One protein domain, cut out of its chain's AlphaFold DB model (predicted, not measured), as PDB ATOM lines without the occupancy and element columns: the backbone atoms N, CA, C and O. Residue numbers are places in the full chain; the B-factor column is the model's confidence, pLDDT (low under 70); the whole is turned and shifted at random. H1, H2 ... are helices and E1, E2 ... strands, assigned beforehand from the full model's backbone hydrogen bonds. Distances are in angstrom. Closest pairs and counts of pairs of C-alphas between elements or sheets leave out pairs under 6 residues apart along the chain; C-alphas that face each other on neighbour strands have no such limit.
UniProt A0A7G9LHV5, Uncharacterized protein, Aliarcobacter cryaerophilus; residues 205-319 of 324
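This is residues 205 to 319 of the 324 residues of an uncharacterized protein of Aliarcobacter cryaerophilus (UniProt A0A7G9LHV5). A small antiparallel sheet of four strands has helix H2 packed lengthwise over one face, and the short helix H1 folds back on H2. The long helix H3 starts beside edge strand E1 and runs away from the sheet as an arm that makes much of the length, and the unnamed residues 276 to 292 lead back from its far end to E2. The printed part has 115 residues, with named elements in the order H1, H2, E1, H3, E2, E3, E4; the sheet's order is E1, E2, E3, E4, and the class is mixed, helices and strands. The whole is elongated, 54 by 29 by 23 A, yet only just compact, close to loose, with a radius of gyration of the C-alphas of 15.9 A.

Begin with the sheet: E1 is residues 237 to 241, E2 residues 293 to 297, E3 residues 306 to 311, 16.2 A long, and E4 residues 314 to 318. Find C-alpha 318, where E4 ends, at (114.644, 96.178, 134.919). H2, residues 220 to 233, is 19.7 A long, and H1, residues 206 to 212, begins at C-alpha 206, (115.823, 103.440, 142.587). H3, residues 252 to 275, runs 34.3 A to C-alpha 275 at (104.367, 137.329, 114.833).

Look first at E1 and E2, antiparallel at 159 degrees, where N 239 and O 295 are 2.8 A apart, within hydrogen-bond range. E2, E3 and E4 form a meander, each strand the antiparallel neighbour of the one before, with hairpins E2 and E3, and E3 and E4. N 294 and O 308 are 2.8 A apart, and N 316 and O 309 are 2.8 A apart, both within range. H2 makes two layers with the sheet, a helix on one face of it: it lies over E2 and E3 at a height over the sheet of 9.1 A and runs along the strands, at 6 degrees to E2 on the local plane. Its closest C-alphas to E2 are those of Cys 231 and Cys 296, 5.7 A apart. H1 and H2 touch as a helical hairpin, at a steep tilt of 42 degrees, opposite ways, closest at the C-alphas of Leu 210 and Lys 223, 5.9 A. H1 only grazes the sheet with residues 206 to 210, and H3 only grazes it with residues 252 to 256. H1 and H3 are apart. In H1, H2 and H3 every O i to N i+4 pair is within hydrogen-bond range.

The C-alphas farthest apart, those of Gln 276 and Lys 300, are 54.9 A apart. The printed part has no cut, and the link from H3 to E2, 17 residues, is long. Look for low confidence, pLDDT under 70, at residues 213 to 220, 284 to 287, 289 to 290 and 312 to 314; the mean of the printed part is 81.9.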
ATOM      1  N   SER A 205     116.192 103.205 147.468       85.19
ATOM      2  CA  SER A 205     116.341 102.426 146.245       85.19
ATOM      3  C   SER A 205     115.827 103.209 145.036       85.19
ATOM      4  O   SER A 205     114.903 104.018 145.135       85.19
ATOM      5  N   ILE A 206     116.344 102.893 143.848       84.19
ATOM      6  CA  ILE A 206     115.823 103.440 142.587       84.19
ATOM      7  C   ILE A 206     114.307 103.223 142.430       84.19
ATOM      8  O   ILE A 206     113.611 104.094 141.920       84.19
ATOM      9  N   LYS A 207     113.752 102.106 142.921       83.50
ATOM     10  CA  LYS A 207     112.299 101.864 142.896       83.50
ATOM     11  C   LYS A 207     111.538 102.875 143.751       83.50
ATOM     12  O   LYS A 207     110.491 103.349 143.322       83.50
ATOM     13  N   GLU A 208     112.061 103.216 144.926       84.50
ATOM     14  CA  GLU A 208     111.465 104.238 145.788       84.50
ATOM     15  C   GLU A 208     111.529 105.613 145.125       84.50
ATOM     16  O   GLU A 208     110.514 106.304 145.094       84.50
ATOM     17  N   ILE A 209     112.656 105.971 144.502       83.06
ATOM     18  CA  ILE A 209     112.777 107.215 143.726       83.06
ATOM     19  C   ILE A 209     111.731 107.273 142.615       83.06
ATOM     20  O   ILE A 209     110.912 108.187 142.590       83.06
ATOM     21  N   LEU A 210     111.660 106.242 141.771       80.12
ATOM     22  CA  LEU A 210     110.678 106.159 140.686       80.12
ATOM     23  C   LEU A 210     109.225 106.167 141.185       80.12
ATOM     24  O   LEU A 210     108.337 106.605 140.452       80.12
ATOM     25  N   SER A 211     108.976 105.679 142.405       77.00
ATOM     26  CA  SER A 211     107.652 105.687 143.036       77.00
ATOM     27  C   SER A 211     107.256 107.056 143.593       77.00
ATOM     28  O   SER A 211     106.078 107.401 143.574       77.00
ATOM     29  N   ILE A 212     108.213 107.866 144.050       72.88
ATOM     30  CA  ILE A 212     107.922 109.227 144.515       72.88
ATOM     31  C   ILE A 212     107.618 110.122 143.317       72.88
ATOM     32  O   ILE A 212     106.614 110.835 143.316       72.88
ATOM     33  N   GLU A 213     108.385 109.953 142.242       66.38
ATOM     34  CA  GLU A 213     108.109 110.564 140.938       66.38
ATOM     35  C   GLU A 213     106.815 110.016 140.278       66.38
ATOM     36  O   GLU A 213     106.455 110.411 139.172       66.38
ATOM     37  N   ASN A 214     106.092 109.086 140.925       52.66
ATOM     38  CA  ASN A 214     104.852 108.476 140.427       52.66
ATOM     39  C   ASN A 214     103.572 109.201 140.882       52.66
ATOM     40  O   ASN A 214     102.524 109.010 140.271       52.66
ATOM     41  N   ASN A 215     103.622 110.008 141.948       46.06
ATOM     42  CA  ASN A 215     102.416 110.474 142.651       46.06
ATOM     43  C   ASN A 215     101.855 111.837 142.193       46.06
ATOM     44  O   ASN A 215     100.900 112.318 142.797       46.06
ATOM     45  N   THR A 216     102.411 112.485 141.160       45.78
ATOM     46  CA  THR A 216     102.033 113.875 140.806       45.78
ATOM     47  C   THR A 216     101.853 114.156 139.302       45.78
ATOM     48  O   THR A 216     102.230 115.229 138.834       45.78
ATOM     49  N   THR A 217     101.160 113.257 138.576       44.59
ATOM     50  CA  THR A 217     100.713 113.433 137.159       44.59
ATOM     51  C   THR A 217     101.783 112.959 136.135       44.59
ATOM     52  O   THR A 217     102.969 112.959 136.464       44.59
ATOM     53  N   PRO A 218     101.436 112.448 134.926       46.19
ATOM     54  CA  PRO A 218     102.359 111.646 134.127       46.19
ATOM     55  C   PRO A 218     103.322 112.541 133.349       46.19
ATOM     56  O   PRO A 218     102.979 113.049 132.287       46.19
ATOM     57  N   TRP A 219     104.557 112.690 133.830       61.31
ATOM     58  CA  TRP A 219     105.641 113.174 132.979       61.31
ATOM     59  C   TRP A 219     106.859 112.267 133.066       61.31
ATOM     60  O   TRP A 219     107.526 112.132 134.090       61.31
ATOM     61  N   ARG A 220     107.164 111.684 131.906       65.25
ATOM     62  CA  ARG A 220     108.360 110.894 131.586       65.25
ATOM     63  C   ARG A 220     109.644 111.627 131.977       65.25
ATOM     64  O   ARG A 220     110.612 110.993 132.378       65.25
ATOM     65  N   TYR A 221     109.613 112.960 131.899       75.50
ATOM     66  CA  TYR A 221     110.724 113.834 132.243       75.50
ATOM     67  C   TYR A 221     111.148 113.710 133.708       75.50
ATOM     68  O   TYR A 221     112.316 113.437 133.946       75.50
ATOM     69  N   GLU A 222     110.238 113.824 134.681       77.62
ATOM     70  CA  GLU A 222     110.629 113.759 136.100       77.62
ATOM     71  C   GLU A 222     111.150 112.373 136.483       77.62
ATOM     72  O   GLU A 222     112.163 112.265 137.163       77.62
ATOM     73  N   LYS A 223     110.550 111.296 135.956       79.12
ATOM     74  CA  LYS A 223     111.056 109.930 136.181       79.12
ATOM     75  C   LYS A 223     112.438 109.709 135.565       79.12
ATOM     76  O   LYS A 223     113.320 109.172 136.235       79.12
ATOM     77  N   ALA A 224     112.641 110.128 134.314       82.50
ATOM     78  CA  ALA A 224     113.940 110.033 133.651       82.50
ATOM     79  C   ALA A 224     114.992 110.898 134.362       82.50
ATOM     80  O   ALA A 224     116.114 110.447 134.585       82.50
ATOM     81  N   MET A 225     114.622 112.107 134.796       84.25
ATOM     82  CA  MET A 225     115.501 112.995 135.552       84.25
ATOM     83  C   MET A 225     115.803 112.460 136.953       84.25
ATOM     84  O   MET A 225     116.952 112.518 137.370       84.25
ATOM     85  N   GLY A 226     114.833 111.901 137.674       85.19
ATOM     86  CA  GLY A 226     115.049 111.270 138.979       85.19
ATOM     87  C   GLY A 226     116.013 110.090 138.878       85.19
ATOM     88  O   GLY A 226     117.000 110.020 139.608       85.19
ATOM     89  N   ALA A 227     115.809 109.221 137.888       87.88
ATOM     90  CA  ALA A 227     116.719 108.116 137.602       87.88
ATOM     91  C   ALA A 227     118.119 108.587 137.182       87.88
ATOM     92  O   ALA A 227     119.126 108.012 137.606       87.88
ATOM     93  N   TYR A 228     118.195 109.651 136.386       89.81
ATOM     94  CA  TYR A 228     119.455 110.268 136.001       89.81
ATOM     95  C   TYR A 228     120.218 110.814 137.218       89.81
ATOM     96  O   TYR A 228     121.408 110.519 137.407       89.81
ATOM     97  N   LYS A 229     119.536 111.577 138.075       88.62
ATOM     98  CA  LYS A 229     120.122 112.142 139.290       88.62
ATOM     99  C   LYS A 229     120.590 111.033 140.236       88.62
ATOM    100  O   LYS A 229     121.739 111.076 140.668       88.62
ATOM    101  N   TYR A 230     119.778 109.994 140.449       88.00
ATOM    102  CA  TYR A 230     120.154 108.811 141.232       88.00
ATOM    103  C   TYR A 230     121.411 108.127 140.676       88.00
ATOM    104  O   TYR A 230     122.358 107.845 141.414       88.00
ATOM    105  N   CYS A 231     121.456 107.889 139.362       89.88
ATOM    106  CA  CYS A 231     122.589 107.230 138.720       89.88
ATOM    107  C   CYS A 231     123.891 108.026 138.901       89.88
ATOM    108  O   CYS A 231     124.902 107.484 139.344       89.88
ATOM    109  N   THR A 232     123.857 109.330 138.611       89.25
ATOM    110  CA  THR A 232     125.041 110.202 138.714       89.25
ATOM    111  C   THR A 232     125.459 110.500 140.141       89.25
ATOM    112  O   THR A 232     126.647 110.707 140.398       89.25
ATOM    113  N   PHE A 233     124.514 110.518 141.080       87.12
ATOM    114  CA  PHE A 233     124.812 110.633 142.500       87.12
ATOM    115  C   PHE A 233     125.655 109.447 142.984       87.12
ATOM    116  O   PHE A 233     126.657 109.632 143.670       87.12
ATOM    117  N   ASN A 234     125.315 108.242 142.527       85.56
ATOM    118  CA  ASN A 234     126.030 107.008 142.850       85.56
ATOM    119  C   ASN A 234     127.281 106.760 141.979       85.56
ATOM    120  O   ASN A 234     127.839 105.662 141.975       85.56
ATOM    121  N   GLY A 235     127.741 107.769 141.229       86.88
ATOM    122  CA  GLY A 235     128.936 107.680 140.382       86.88
ATOM    123  C   GLY A 235     128.758 106.856 139.103       86.88
ATOM    124  O   GLY A 235     129.750 106.511 138.460       86.88
ATOM    125  N   GLY A 236     127.516 106.535 138.737       90.12
ATOM    126  CA  GLY A 236     127.178 105.876 137.484       90.12
ATOM    127  C   GLY A 236     127.138 106.837 136.294       90.12
ATOM    128  O   GLY A 236     127.040 108.058 136.432       90.12
ATOM    129  N   VAL A 237     127.191 106.259 135.100       92.06
ATOM    130  CA  VAL A 237     126.992 106.929 133.816       92.06
ATOM    131  C   VAL A 237     125.600 106.586 133.313       92.06
ATOM    132  O   VAL A 237     125.287 105.417 133.079       92.06
ATOM    133  N   TYR A 238     124.776 107.613 133.129       92.56
ATOM    134  CA  TYR A 238     123.425 107.451 132.613       92.56
ATOM    135  C   TYR A 238     123.405 107.635 131.094       92.56
ATOM    136  O   TYR A 238     123.946 108.611 130.564       92.56
ATOM    137  N   LEU A 239     122.813 106.674 130.394       94.06
ATOM    138  CA  LEU A 239     122.742 106.621 128.938       94.06
ATOM    139  C   LEU A 239     121.286 106.567 128.486       94.06
ATOM    140  O   LEU A 239     120.442 105.996 129.173       94.06
ATOM    141  N   VAL A 240     121.019 107.092 127.296       92.38
ATOM    142  CA  VAL A 240     119.719 107.009 126.625       92.38
ATOM    143  C   VAL A 240     119.886 106.435 125.224       92.38
ATOM    144  O   VAL A 240     120.863 106.723 124.533       92.38
ATOM    145  N   LYS A 241     118.934 105.603 124.815       91.50
ATOM    146  CA  LYS A 241     118.835 105.008 123.486       91.50
ATOM    147  C   LYS A 241     117.421 105.200 122.960       91.50
ATOM    148  O   LYS A 241     116.469 104.755 123.594       91.50
ATOM    149  N   ASN A 242     117.297 105.834 121.801       88.19
ATOM    150  CA  ASN A 242     116.033 106.017 121.093       88.19
ATOM    151  C   ASN A 242     116.281 106.354 119.613       88.19
ATOM    152  O   ASN A 242     117.419 106.380 119.142       88.19
ATOM    153  N   GLN A 243     115.221 106.668 118.868       86.69
ATOM    154  CA  GLN A 243     115.339 107.023 117.451       86.69
ATOM    155  C   GLN A 243     116.199 108.276 117.206       86.69
ATOM    156  O   GLN A 243     116.899 108.348 116.195       86.69
ATOM    157  N   ILE A 244     116.205 109.246 118.130       84.81
ATOM    158  CA  ILE A 244     117.021 110.470 118.026       84.81
ATOM    159  C   ILE A 244     118.511 110.131 118.139       84.81
ATOM    160  O   ILE A 244     119.327 110.707 117.417       84.81
ATOM    161  N   THR A 245     118.864 109.161 118.984       89.06
ATOM    162  CA  THR A 245     120.233 108.638 119.101       89.06
ATOM    163  C   THR A 245     120.558 107.579 118.042       89.06
ATOM    164  O   THR A 245     121.575 106.899 118.144       89.06
ATOM    165  N   LYS A 246     119.712 107.424 117.008       90.31
ATOM    166  CA  LYS A 246     119.818 106.376 115.974       90.31
ATOM    167  C   LYS A 246     119.848 104.960 116.557       90.31
ATOM    168  O   LYS A 246     120.461 104.066 115.989       90.31
ATOM    169  N   ASN A 247     119.158 104.766 117.678       89.06
ATOM    170  CA  ASN A 247     119.115 103.531 118.454       89.06
ATOM    171  C   ASN A 247     120.483 103.079 118.998       89.06
ATOM    172  O   ASN A 247     120.637 101.913 119.363       89.06
ATOM    173  N   GLU A 248     121.430 104.007 119.141       91.69
ATOM    174  CA  GLU A 248     122.701 103.786 119.830       91.69
ATOM    175  C   GLU A 248     122.683 104.428 121.227       91.69
ATOM    176  O   GLU A 248     122.069 105.487 121.402       91.69
ATOM    177  N   PRO A 249     123.324 103.822 122.245       92.19
ATOM    178  CA  PRO A 249     123.448 104.444 123.559       92.19
ATOM    179  C   PRO A 249     124.247 105.753 123.488       92.19
ATOM    180  O   PRO A 249     125.395 105.769 123.049       92.19
ATOM    181  N   MET A 250     123.660 106.839 123.978       93.94
ATOM    182  CA  MET A 250     124.282 108.160 124.080       93.94
ATOM    183  C   MET A 250     124.360 108.592 125.541       93.94
ATOM    184  O   MET A 250     123.462 108.291 126.328       93.94
ATOM    185  N   ASN A 251     125.412 109.325 125.911       93.75
ATOM    186  CA  ASN A 251     125.478 109.956 127.223       93.75
ATOM    187  C   ASN A 251     124.324 110.958 127.396       93.75
ATOM    188  O   ASN A 251     124.061 111.776 126.515       93.75
ATOM    189  N   ILE A 252     123.640 110.909 128.539       92.81
ATOM    190  CA  ILE A 252     122.475 111.764 128.782       92.81
ATOM    191  C   ILE A 252     122.797 113.265 128.737       92.81
ATOM    192  O   ILE A 252     121.952 114.044 128.310       92.81
ATOM    193  N   ASP A 253     124.008 113.690 129.111       93.69
ATOM    194  CA  ASP A 253     124.396 115.101 129.056       93.69
ATOM    195  C   ASP A 253     124.467 115.604 127.613       93.69
ATOM    196  O   ASP A 253     123.950 116.677 127.288       93.69
ATOM    197  N   GLU A 254     125.072 114.805 126.734       93.81
ATOM    198  CA  GLU A 254     125.134 115.087 125.299       93.81
ATOM    199  C   GLU A 254     123.732 115.107 124.694       93.81
ATOM    200  O   GLU A 254     123.386 116.029 123.949       93.81
ATOM    201  N   TYR A 255     122.900 114.139 125.081       93.56
ATOM    202  CA  TYR A 255     121.520 114.051 124.638       93.56
ATOM    203  C   TYR A 255     120.700 115.278 125.056       93.56
ATOM    204  O   TYR A 255     120.070 115.909 124.209       93.56
ATOM    205  N   LEU A 256     120.738 115.677 126.332       92.75
ATOM    206  CA  LEU A 256     120.014 116.848 126.837       92.75
ATOM    207  C   LEU A 256     120.454 118.135 126.128       92.75
ATOM    208  O   LEU A 256     119.609 118.946 125.744       92.75
ATOM    209  N   ILE A 257     121.755 118.303 125.870       93.75
ATOM    210  CA  ILE A 257     122.265 119.431 125.078       93.75
ATOM    211  C   ILE A 257     121.752 119.361 123.634       93.75
ATOM    212  O   ILE A 257     121.330 120.378 123.081       93.75
ATOM    213  N   GLN A 258     121.735 118.185 123.002       92.12
ATOM    214  CA  GLN A 258     121.170 118.018 121.659       92.12
ATOM    215  C   GLN A 258     119.673 118.365 121.627       92.12
ATOM    216  O   GLN A 258     119.222 119.045 120.700       92.12
ATOM    217  N   ARG A 259     118.903 117.960 122.645       91.19
ATOM    218  CA  ARG A 259     117.482 118.316 122.773       91.19
ATOM    219  C   ARG A 259     117.292 119.814 122.984       91.19
ATOM    220  O   ARG A 259     116.456 120.400 122.303       91.19
ATOM    221  N   ALA A 260     118.102 120.457 123.823       92.00
ATOM    222  CA  ALA A 260     118.064 121.907 124.002       92.00
ATOM    223  C   ALA A 260     118.337 122.660 122.689       92.00
ATOM    224  O   ALA A 260     117.647 123.630 122.386       92.00
ATOM    225  N   ASN A 261     119.285 122.185 121.876       92.12
ATOM    226  CA  ASN A 261     119.555 122.762 120.556       92.12
ATOM    227  C   ASN A 261     118.359 122.607 119.604       92.12
ATOM    228  O   ASN A 261     118.036 123.529 118.855       92.12
ATOM    229  N   ALA A 262     117.688 121.451 119.626       89.75
ATOM    230  CA  ALA A 262     116.474 121.236 118.843       89.75
ATOM    231  C   ALA A 262     115.336 122.166 119.301       89.75
ATOM    232  O   ALA A 262     114.699 122.800 118.465       89.75
ATOM    233  N   MET A 263     115.139 122.315 120.615       90.19
ATOM    234  CA  MET A 263     114.142 123.234 121.171       90.19
ATOM    235  C   MET A 263     114.437 124.693 120.818       90.19
ATOM    236  O   MET A 263     113.509 125.429 120.503       90.19
ATOM    237  N   ASN A 264     115.707 125.110 120.793       91.31
ATOM    238  CA  ASN A 264     116.081 126.454 120.354       91.31
ATOM    239  C   ASN A 264     115.688 126.716 118.887       91.31
ATOM    240  O   ASN A 264     115.181 127.785 118.560       91.31
ATOM    241  N   LYS A 265     115.842 125.726 117.996       89.50
ATOM    242  CA  LYS A 265     115.362 125.843 116.606       89.50
ATOM    243  C   LYS A 265     113.841 125.989 116.552       89.50
ATOM    244  O   LYS A 265     113.338 126.917 115.924       89.50
ATOM    245  N   SER A 266     113.116 125.131 117.271       88.56
ATOM    246  CA  SER A 266     111.652 125.207 117.359       88.56
ATOM    247  C   SER A 266     111.166 126.516 117.985       88.56
ATOM    248  O   SER A 266     110.126 127.030 117.589       88.56
ATOM    249  N   GLN A 267     111.918 127.092 118.924       89.25
ATOM    250  CA  GLN A 267     111.622 128.405 119.489       89.25
ATOM    251  C   GLN A 267     111.621 129.494 118.425       89.25
ATOM    252  O   GLN A 267     110.684 130.286 118.382       89.25
ATOM    253  N   ILE A 268     112.656 129.541 117.588       86.38
ATOM    254  CA  ILE A 268     112.779 130.548 116.530       86.38
ATOM    255  C   ILE A 268     111.588 130.432 115.571       86.38
ATOM    256  O   ILE A 268     110.916 131.422 115.285       86.38
ATOM    257  N   GLU A 269     111.239 129.210 115.163       87.31
ATOM    258  CA  GLU A 269     110.045 128.951 114.349       87.31
ATOM    259  C   GLU A 269     108.750 129.383 115.056       87.31
ATOM    260  O   GLU A 269     107.871 129.999 114.450       87.31
ATOM    261  N   CYS A 270     108.628 129.096 116.356       86.81
ATOM    262  CA  CYS A 270     107.485 129.515 117.159       86.81
ATOM    263  C   CYS A 270     107.366 131.036 117.267       86.81
ATOM    264  O   CYS A 270     106.252 131.561 117.239       86.81
ATOM    265  N   GLN A 271     108.480 131.752 117.398       84.25
ATOM    266  CA  GLN A 271     108.489 133.212 117.447       84.25
ATOM    267  C   GLN A 271     107.974 133.806 116.130       84.25
ATOM    268  O   GLN A 271     107.141 134.712 116.167       84.25
ATOM    269  N   GLU A 272     108.376 133.259 114.980       85.69
ATOM    270  CA  GLU A 272     107.860 133.688 113.674       85.69
ATOM    271  C   GLU A 272     106.358 133.412 113.516       85.69
ATOM    272  O   GLU A 272     105.608 134.285 113.079       85.69
ATOM    273  N   LYS A 273     105.879 132.244 113.960       86.75
ATOM    274  CA  LYS A 273     104.439 131.927 113.983       86.75
ATOM    275  C   LYS A 273     103.643 132.897 114.859       86.75
ATOM    276  O   LYS A 273     102.589 133.380 114.447       86.75
ATOM    277  N   ARG A 274     104.162 133.247 116.042       82.50
ATOM    278  CA  ARG A 274     103.517 134.209 116.954       82.50
ATOM    279  C   ARG A 274     103.425 135.611 116.350       82.50
ATOM    280  O   ARG A 274     102.394 136.257 116.514       82.50
ATOM    281  N   LYS A 275     104.436 136.061 115.593       83.56
ATOM    282  CA  LYS A 275     104.367 137.329 114.833       83.56
ATOM    283  C   LYS A 275     103.231 137.337 113.804       83.56
ATOM    284  O   LYS A 275     102.704 138.397 113.489       83.56
ATOM    285  N   GLN A 276     102.831 136.164 113.316       87.94
ATOM    286  CA  GLN A 276     101.712 135.973 112.387       87.94
ATOM    287  C   GLN A 276     100.369 135.727 113.104       87.94
ATOM    288  O   GLN A 276      99.388 135.359 112.463       87.94
ATOM    289  N   GLY A 277     100.309 135.890 114.432       81.69
ATOM    290  CA  GLY A 277      99.104 135.655 115.231       81.69
ATOM    291  C   GLY A 277      98.777 134.177 115.474       81.69
ATOM    292  O   GLY A 277      97.691 133.867 115.958       81.69
ATOM    293  N   GLN A 278      99.689 133.254 115.155       82.12
ATOM    294  CA  GLN A 278      99.488 131.822 115.379       82.12
ATOM    295  C   GLN A 278      99.973 131.404 116.774       82.12
ATOM    296  O   GLN A 278     101.040 131.818 117.237       82.12
ATOM    297  N   GLY A 279      99.208 130.532 117.436       77.81
ATOM    298  CA  GLY A 279      99.633 129.895 118.682       77.81
ATOM    299  C   GLY A 279     100.813 128.947 118.449       77.81
ATOM    300  O   GLY A 279     100.820 128.179 117.487       77.81
ATOM    301  N   CYS A 280     101.815 128.987 119.328       79.88
ATOM    302  CA  CYS A 280     102.946 128.059 119.296       79.88
ATOM    303  C   CYS A 280     103.502 127.849 120.702       79.88
ATOM    304  O   CYS A 280     103.629 128.818 121.460       79.88
ATOM    305  N   TYR A 281     103.845 126.606 121.035       73.38
ATOM    306  CA  TYR A 281     104.342 126.189 122.345       73.38
ATOM    307  C   TYR A 281     105.506 125.217 122.171       73.38
ATOM    308  O   TYR A 281     105.526 124.443 121.214       73.38
ATOM    309  N   ILE A 282     106.461 125.258 123.097       80.50
ATOM    310  CA  ILE A 282     107.583 124.321 123.148       80.50
ATOM    311  C   ILE A 282     107.316 123.406 124.331       80.50
ATOM    312  O   ILE A 282     107.265 123.872 125.464       80.50
ATOM    313  N   MET A 283     107.120 122.116 124.082       71.69
ATOM    314  CA  MET A 283     106.785 121.176 125.146       71.69
ATOM    315  C   MET A 283     107.986 120.342 125.588       71.69
ATOM    316  O   MET A 283     108.731 119.800 124.771       71.69
ATOM    317  N   SER A 284     108.127 120.192 126.904       64.81
ATOM    318  CA  SER A 284     109.199 119.431 127.557       64.81
ATOM    319  C   SER A 284     109.192 117.938 127.238       64.81
ATOM    320  O   SER A 284     110.257 117.324 127.246       64.81
ATOM    321  N   HIS A 285     108.044 117.338 126.910       57.34
ATOM    322  CA  HIS A 285     107.970 115.921 126.535       57.34
ATOM    323  C   HIS A 285     108.598 115.621 125.179       57.34
ATOM    324  O   HIS A 285     108.754 114.464 124.825       57.34
ATOM    325  N   HIS A 286     109.026 116.632 124.425       53.09
ATOM    326  CA  HIS A 286     109.947 116.391 123.324       53.09
ATOM    327  C   HIS A 286     111.366 116.097 123.817       53.09
ATOM    328  O   HIS A 286     112.195 115.666 123.023       53.09
ATOM    329  N   THR A 287     111.699 116.318 125.087       62.09
ATOM    330  CA  THR A 287     113.024 115.970 125.616       62.09
ATOM    331  C   THR A 287     113.211 114.454 125.624       62.09
ATOM    332  O   THR A 287     114.254 113.990 125.185       62.09
ATOM    333  N   PHE A 288     112.189 113.683 126.004       71.94
ATOM    334  CA  PHE A 288     112.220 112.216 126.067       71.94
ATOM    335  C   PHE A 288     111.084 111.616 125.238       71.94
ATOM    336  O   PHE A 288     109.940 112.038 125.367       71.94
ATOM    337  N   THR A 289     111.393 110.662 124.365       68.31
ATOM    338  CA  THR A 289     110.456 110.133 123.367       68.31
ATOM    339  C   THR A 289     109.765 108.842 123.803       68.31
ATOM    340  O   THR A 289     110.162 108.164 124.754       68.31
ATOM    341  N   ASP A 290     108.687 108.487 123.102       65.88
ATOM    342  CA  ASP A 290     108.150 107.127 123.159       65.88
ATOM    343  C   ASP A 290     109.243 106.119 122.781       65.88
ATOM    344  O   ASP A 290     109.984 106.340 121.822       65.88
ATOM    345  N   ASN A 291     109.332 105.011 123.522       73.31
ATOM    346  CA  ASN A 291     110.347 103.964 123.335       73.31
ATOM    347  C   ASN A 291     111.784 104.362 123.710       73.31
ATOM    348  O   ASN A 291     112.743 103.741 123.247       73.31
ATOM    349  N   ASP A 292     111.952 105.368 124.569       83.00
ATOM    350  CA  ASP A 292     113.235 105.610 125.219       83.00
ATOM    351  C   ASP A 292     113.649 104.401 126.059       83.00
ATOM    352  O   ASP A 292     112.891 103.885 126.883       83.00
ATOM    353  N   THR A 293     114.894 103.971 125.885       88.81
ATOM    354  CA  THR A 293     115.542 103.077 126.838       88.81
ATOM    355  C   THR A 293     116.636 103.836 127.559       88.81
ATOM    356  O   THR A 293     117.548 104.377 126.930       88.81
ATOM    357  N   PHE A 294     116.551 103.870 128.881       90.62
ATOM    358  CA  PHE A 294     117.560 104.471 129.733       90.62
ATOM    359  C   PHE A 294     118.368 103.402 130.449       90.62
ATOM    360  O   PHE A 294     117.838 102.359 130.828       90.62
ATOM    361  N   TYR A 295     119.640 103.693 130.692       91.88
ATOM    362  CA  TYR A 295     120.561 102.782 131.355       91.88
ATOM    363  C   TYR A 295     121.377 103.539 132.386       91.88
ATOM    364  O   TYR A 295     121.962 104.569 132.061       91.88
ATOM    365  N   CYS A 296     121.493 102.995 133.590       92.88
ATOM    366  CA  CYS A 296     122.551 103.380 134.510       92.88
ATOM    367  C   CYS A 296     123.650 102.323 134.477       92.88
ATOM    368  O   CYS A 296     123.407 101.177 134.853       92.88
ATOM    369  N   LYS A 297     124.848 102.706 134.026       91.56
ATOM    370  CA  LYS A 297     126.053 101.869 134.089       91.56
ATOM    371  C   LYS A 297     126.916 102.318 135.256       91.56
ATOM    372  O   LYS A 297     127.213 103.505 135.357       91.56
ATOM    373  N   ASN A 298     127.368 101.403 136.104       87.00
ATOM    374  CA  ASN A 298     128.193 101.746 137.256       87.00
ATOM    375  C   ASN A 298     129.359 100.767 137.377       87.00
ATOM    376  O   ASN A 298     129.204  99.625 137.791       87.00
ATOM    377  N   GLN A 299     130.560 101.247 137.044       81.56
ATOM    378  CA  GLN A 299     131.768 100.419 137.026       81.56
ATOM    379  C   GLN A 299     132.217  99.955 138.419       81.56
ATOM    380  O   GLN A 299     132.987  99.006 138.515       81.56
ATOM    381  N   LYS A 300     131.794 100.645 139.487       83.12
ATOM    382  CA  LYS A 300     132.200 100.333 140.866       83.12
ATOM    383  C   LYS A 300     131.161  99.501 141.614       83.12
ATOM    384  O   LYS A 300     131.548  98.687 142.442       83.12
ATOM    385  N   TYR A 301     129.882  99.716 141.314       83.06
ATOM    386  CA  TYR A 301     128.747  99.149 142.041       83.06
ATOM    387  C   TYR A 301     127.735  98.576 141.046       83.06
ATOM    388  O   TYR A 301     126.738  99.219 140.715       83.06
ATOM    389  N   THR A 302     128.012  97.383 140.517       83.69
ATOM    390  CA  THR A 302     127.169  96.732 139.497       83.69
ATOM    391  C   THR A 302     125.742  96.459 139.982       83.69
ATOM    392  O   THR A 302     124.810  96.388 139.192       83.69
ATOM    393  N   GLU A 303     125.544  96.341 141.295       81.44
ATOM    394  CA  GLU A 303     124.240  96.215 141.948       81.44
ATOM    395  C   GLU A 303     123.362  97.471 141.826       81.44
ATOM    396  O   GLU A 303     122.154  97.396 142.044       81.44
ATOM    397  N   LEU A 304     123.960  98.613 141.471       84.56
ATOM    398  CA  LEU A 304     123.268  99.877 141.211       84.56
ATOM    399  C   LEU A 304     122.964 100.080 139.721       84.56
ATOM    400  O   LEU A 304     122.455 101.135 139.336       84.56
ATOM    401  N   GLU A 305     123.287  99.104 138.871       90.69
ATOM    402  CA  GLU A 305     122.943  99.149 137.456       90.69
ATOM    403  C   GLU A 305     121.473  98.802 137.232       90.69
ATOM    404  O   GLU A 305     120.925  97.854 137.796       90.69
ATOM    405  N   PHE A 306     120.825  99.564 136.359       90.12
ATOM    406  CA  PHE A 306     119.435  99.338 135.996       90.12
ATOM    407  C   PHE A 306     119.164  99.823 134.580       90.12
ATOM    408  O   PHE A 306     119.890 100.661 134.035       90.12
ATOM    409  N   SER A 307     118.079  99.322 134.003       90.06
ATOM    410  CA  SER A 307     117.495  99.888 132.794       90.06
ATOM    411  C   SER A 307     116.047 100.293 133.035       90.06
ATOM    412  O   SER A 307     115.331  99.683 133.836       90.06
ATOM    413  N   LEU A 308     115.642 101.371 132.372       87.38
ATOM    414  CA  LEU A 308     114.265 101.837 132.328       87.38
ATOM    415  C   LEU A 308     113.803 101.799 130.886       87.38
ATOM    416  O   LEU A 308     114.384 102.463 130.032       87.38
ATOM    417  N   GLU A 309     112.750 101.043 130.629       85.88
ATOM    418  CA  GLU A 309     112.141 100.978 129.311       85.88
ATOM    419  C   GLU A 309     110.838 101.736 129.307       85.88
ATOM    420  O   GLU A 309     109.933 101.474 130.100       85.88
ATOM    421  N   HIS A 310     110.755 102.684 128.396       76.56
ATOM    422  CA  HIS A 310     109.569 103.470 128.209       76.56
ATOM    423  C   HIS A 310     108.663 102.801 127.174       76.56
ATOM    424  O   HIS A 310     109.039 102.667 126.014       76.56
ATOM    425  N   HIS A 311     107.459 102.404 127.583       70.88
ATOM    426  CA  HIS A 311     106.431 101.879 126.684       70.88
ATOM    427  C   HIS A 311     105.143 102.681 126.890       70.88
ATOM    428  O   HIS A 311     104.520 102.607 127.953       70.88
ATOM    429  N   ASN A 312     104.728 103.428 125.864       69.31
ATOM    430  CA  ASN A 312     103.563 104.322 125.894       69.31
ATOM    431  C   ASN A 312     103.616 105.312 127.067       69.31
ATOM    432  O   ASN A 312     104.462 106.184 127.060       69.31
ATOM    433  N   ASP A 313     102.750 105.199 128.076       64.81
ATOM    434  CA  ASP A 313     102.727 106.115 129.233       64.81
ATOM    435  C   ASP A 313     103.364 105.515 130.493       64.81
ATOM    436  O   ASP A 313     103.230 106.044 131.599       64.81
ATOM    437  N   SER A 314     104.047 104.379 130.351       67.50
ATOM    438  CA  SER A 314     104.617 103.620 131.462       67.50
ATOM    439  C   SER A 314     106.125 103.457 131.322       67.50
ATOM    440  O   SER A 314     106.659 103.263 130.234       67.50
ATOM    441  N   ILE A 315     106.817 103.510 132.461       73.81
ATOM    442  CA  ILE A 315     108.249 103.225 132.558       73.81
ATOM    443  C   ILE A 315     108.414 101.924 133.334       73.81
ATOM    444  O   ILE A 315     107.953 101.806 134.470       73.81
ATOM    445  N   PHE A 316     109.083 100.961 132.713       78.62
ATOM    446  CA  PHE A 316     109.319  99.628 133.242       78.62
ATOM    447  C   PHE A 316     110.744  99.526 133.762       78.62
ATOM    448  O   PHE A 316     111.708  99.749 133.034       78.62
ATOM    449  N   TYR A 317     110.864  99.185 135.039       82.38
ATOM    450  CA  TYR A 317     112.143  98.988 135.702       82.38
ATOM    451  C   TYR A 317     112.671  97.569 135.476       82.38
ATOM    452  O   TYR A 317     111.973  96.596 135.777       82.38
ATOM    453  N   LYS A 318     113.927  97.449 135.042       83.81
ATOM    454  CA  LYS A 318     114.644  96.178 134.919       83.81
ATOM    455  C   LYS A 318     115.936  96.216 135.739       83.81
ATOM    456  O   LYS A 318     116.751  97.129 135.622       83.81
ATOM    457  N   ASN A 319     116.122  95.181 136.558       71.00
ATOM    458  CA  ASN A 319     117.208  95.027 137.539       71.00
ATOM    459  C   ASN A 319     118.516  94.495 136.905       71.00
ATOM    460  O   ASN A 319     119.207  93.663 137.487       71.00
TER     461      ASN A 319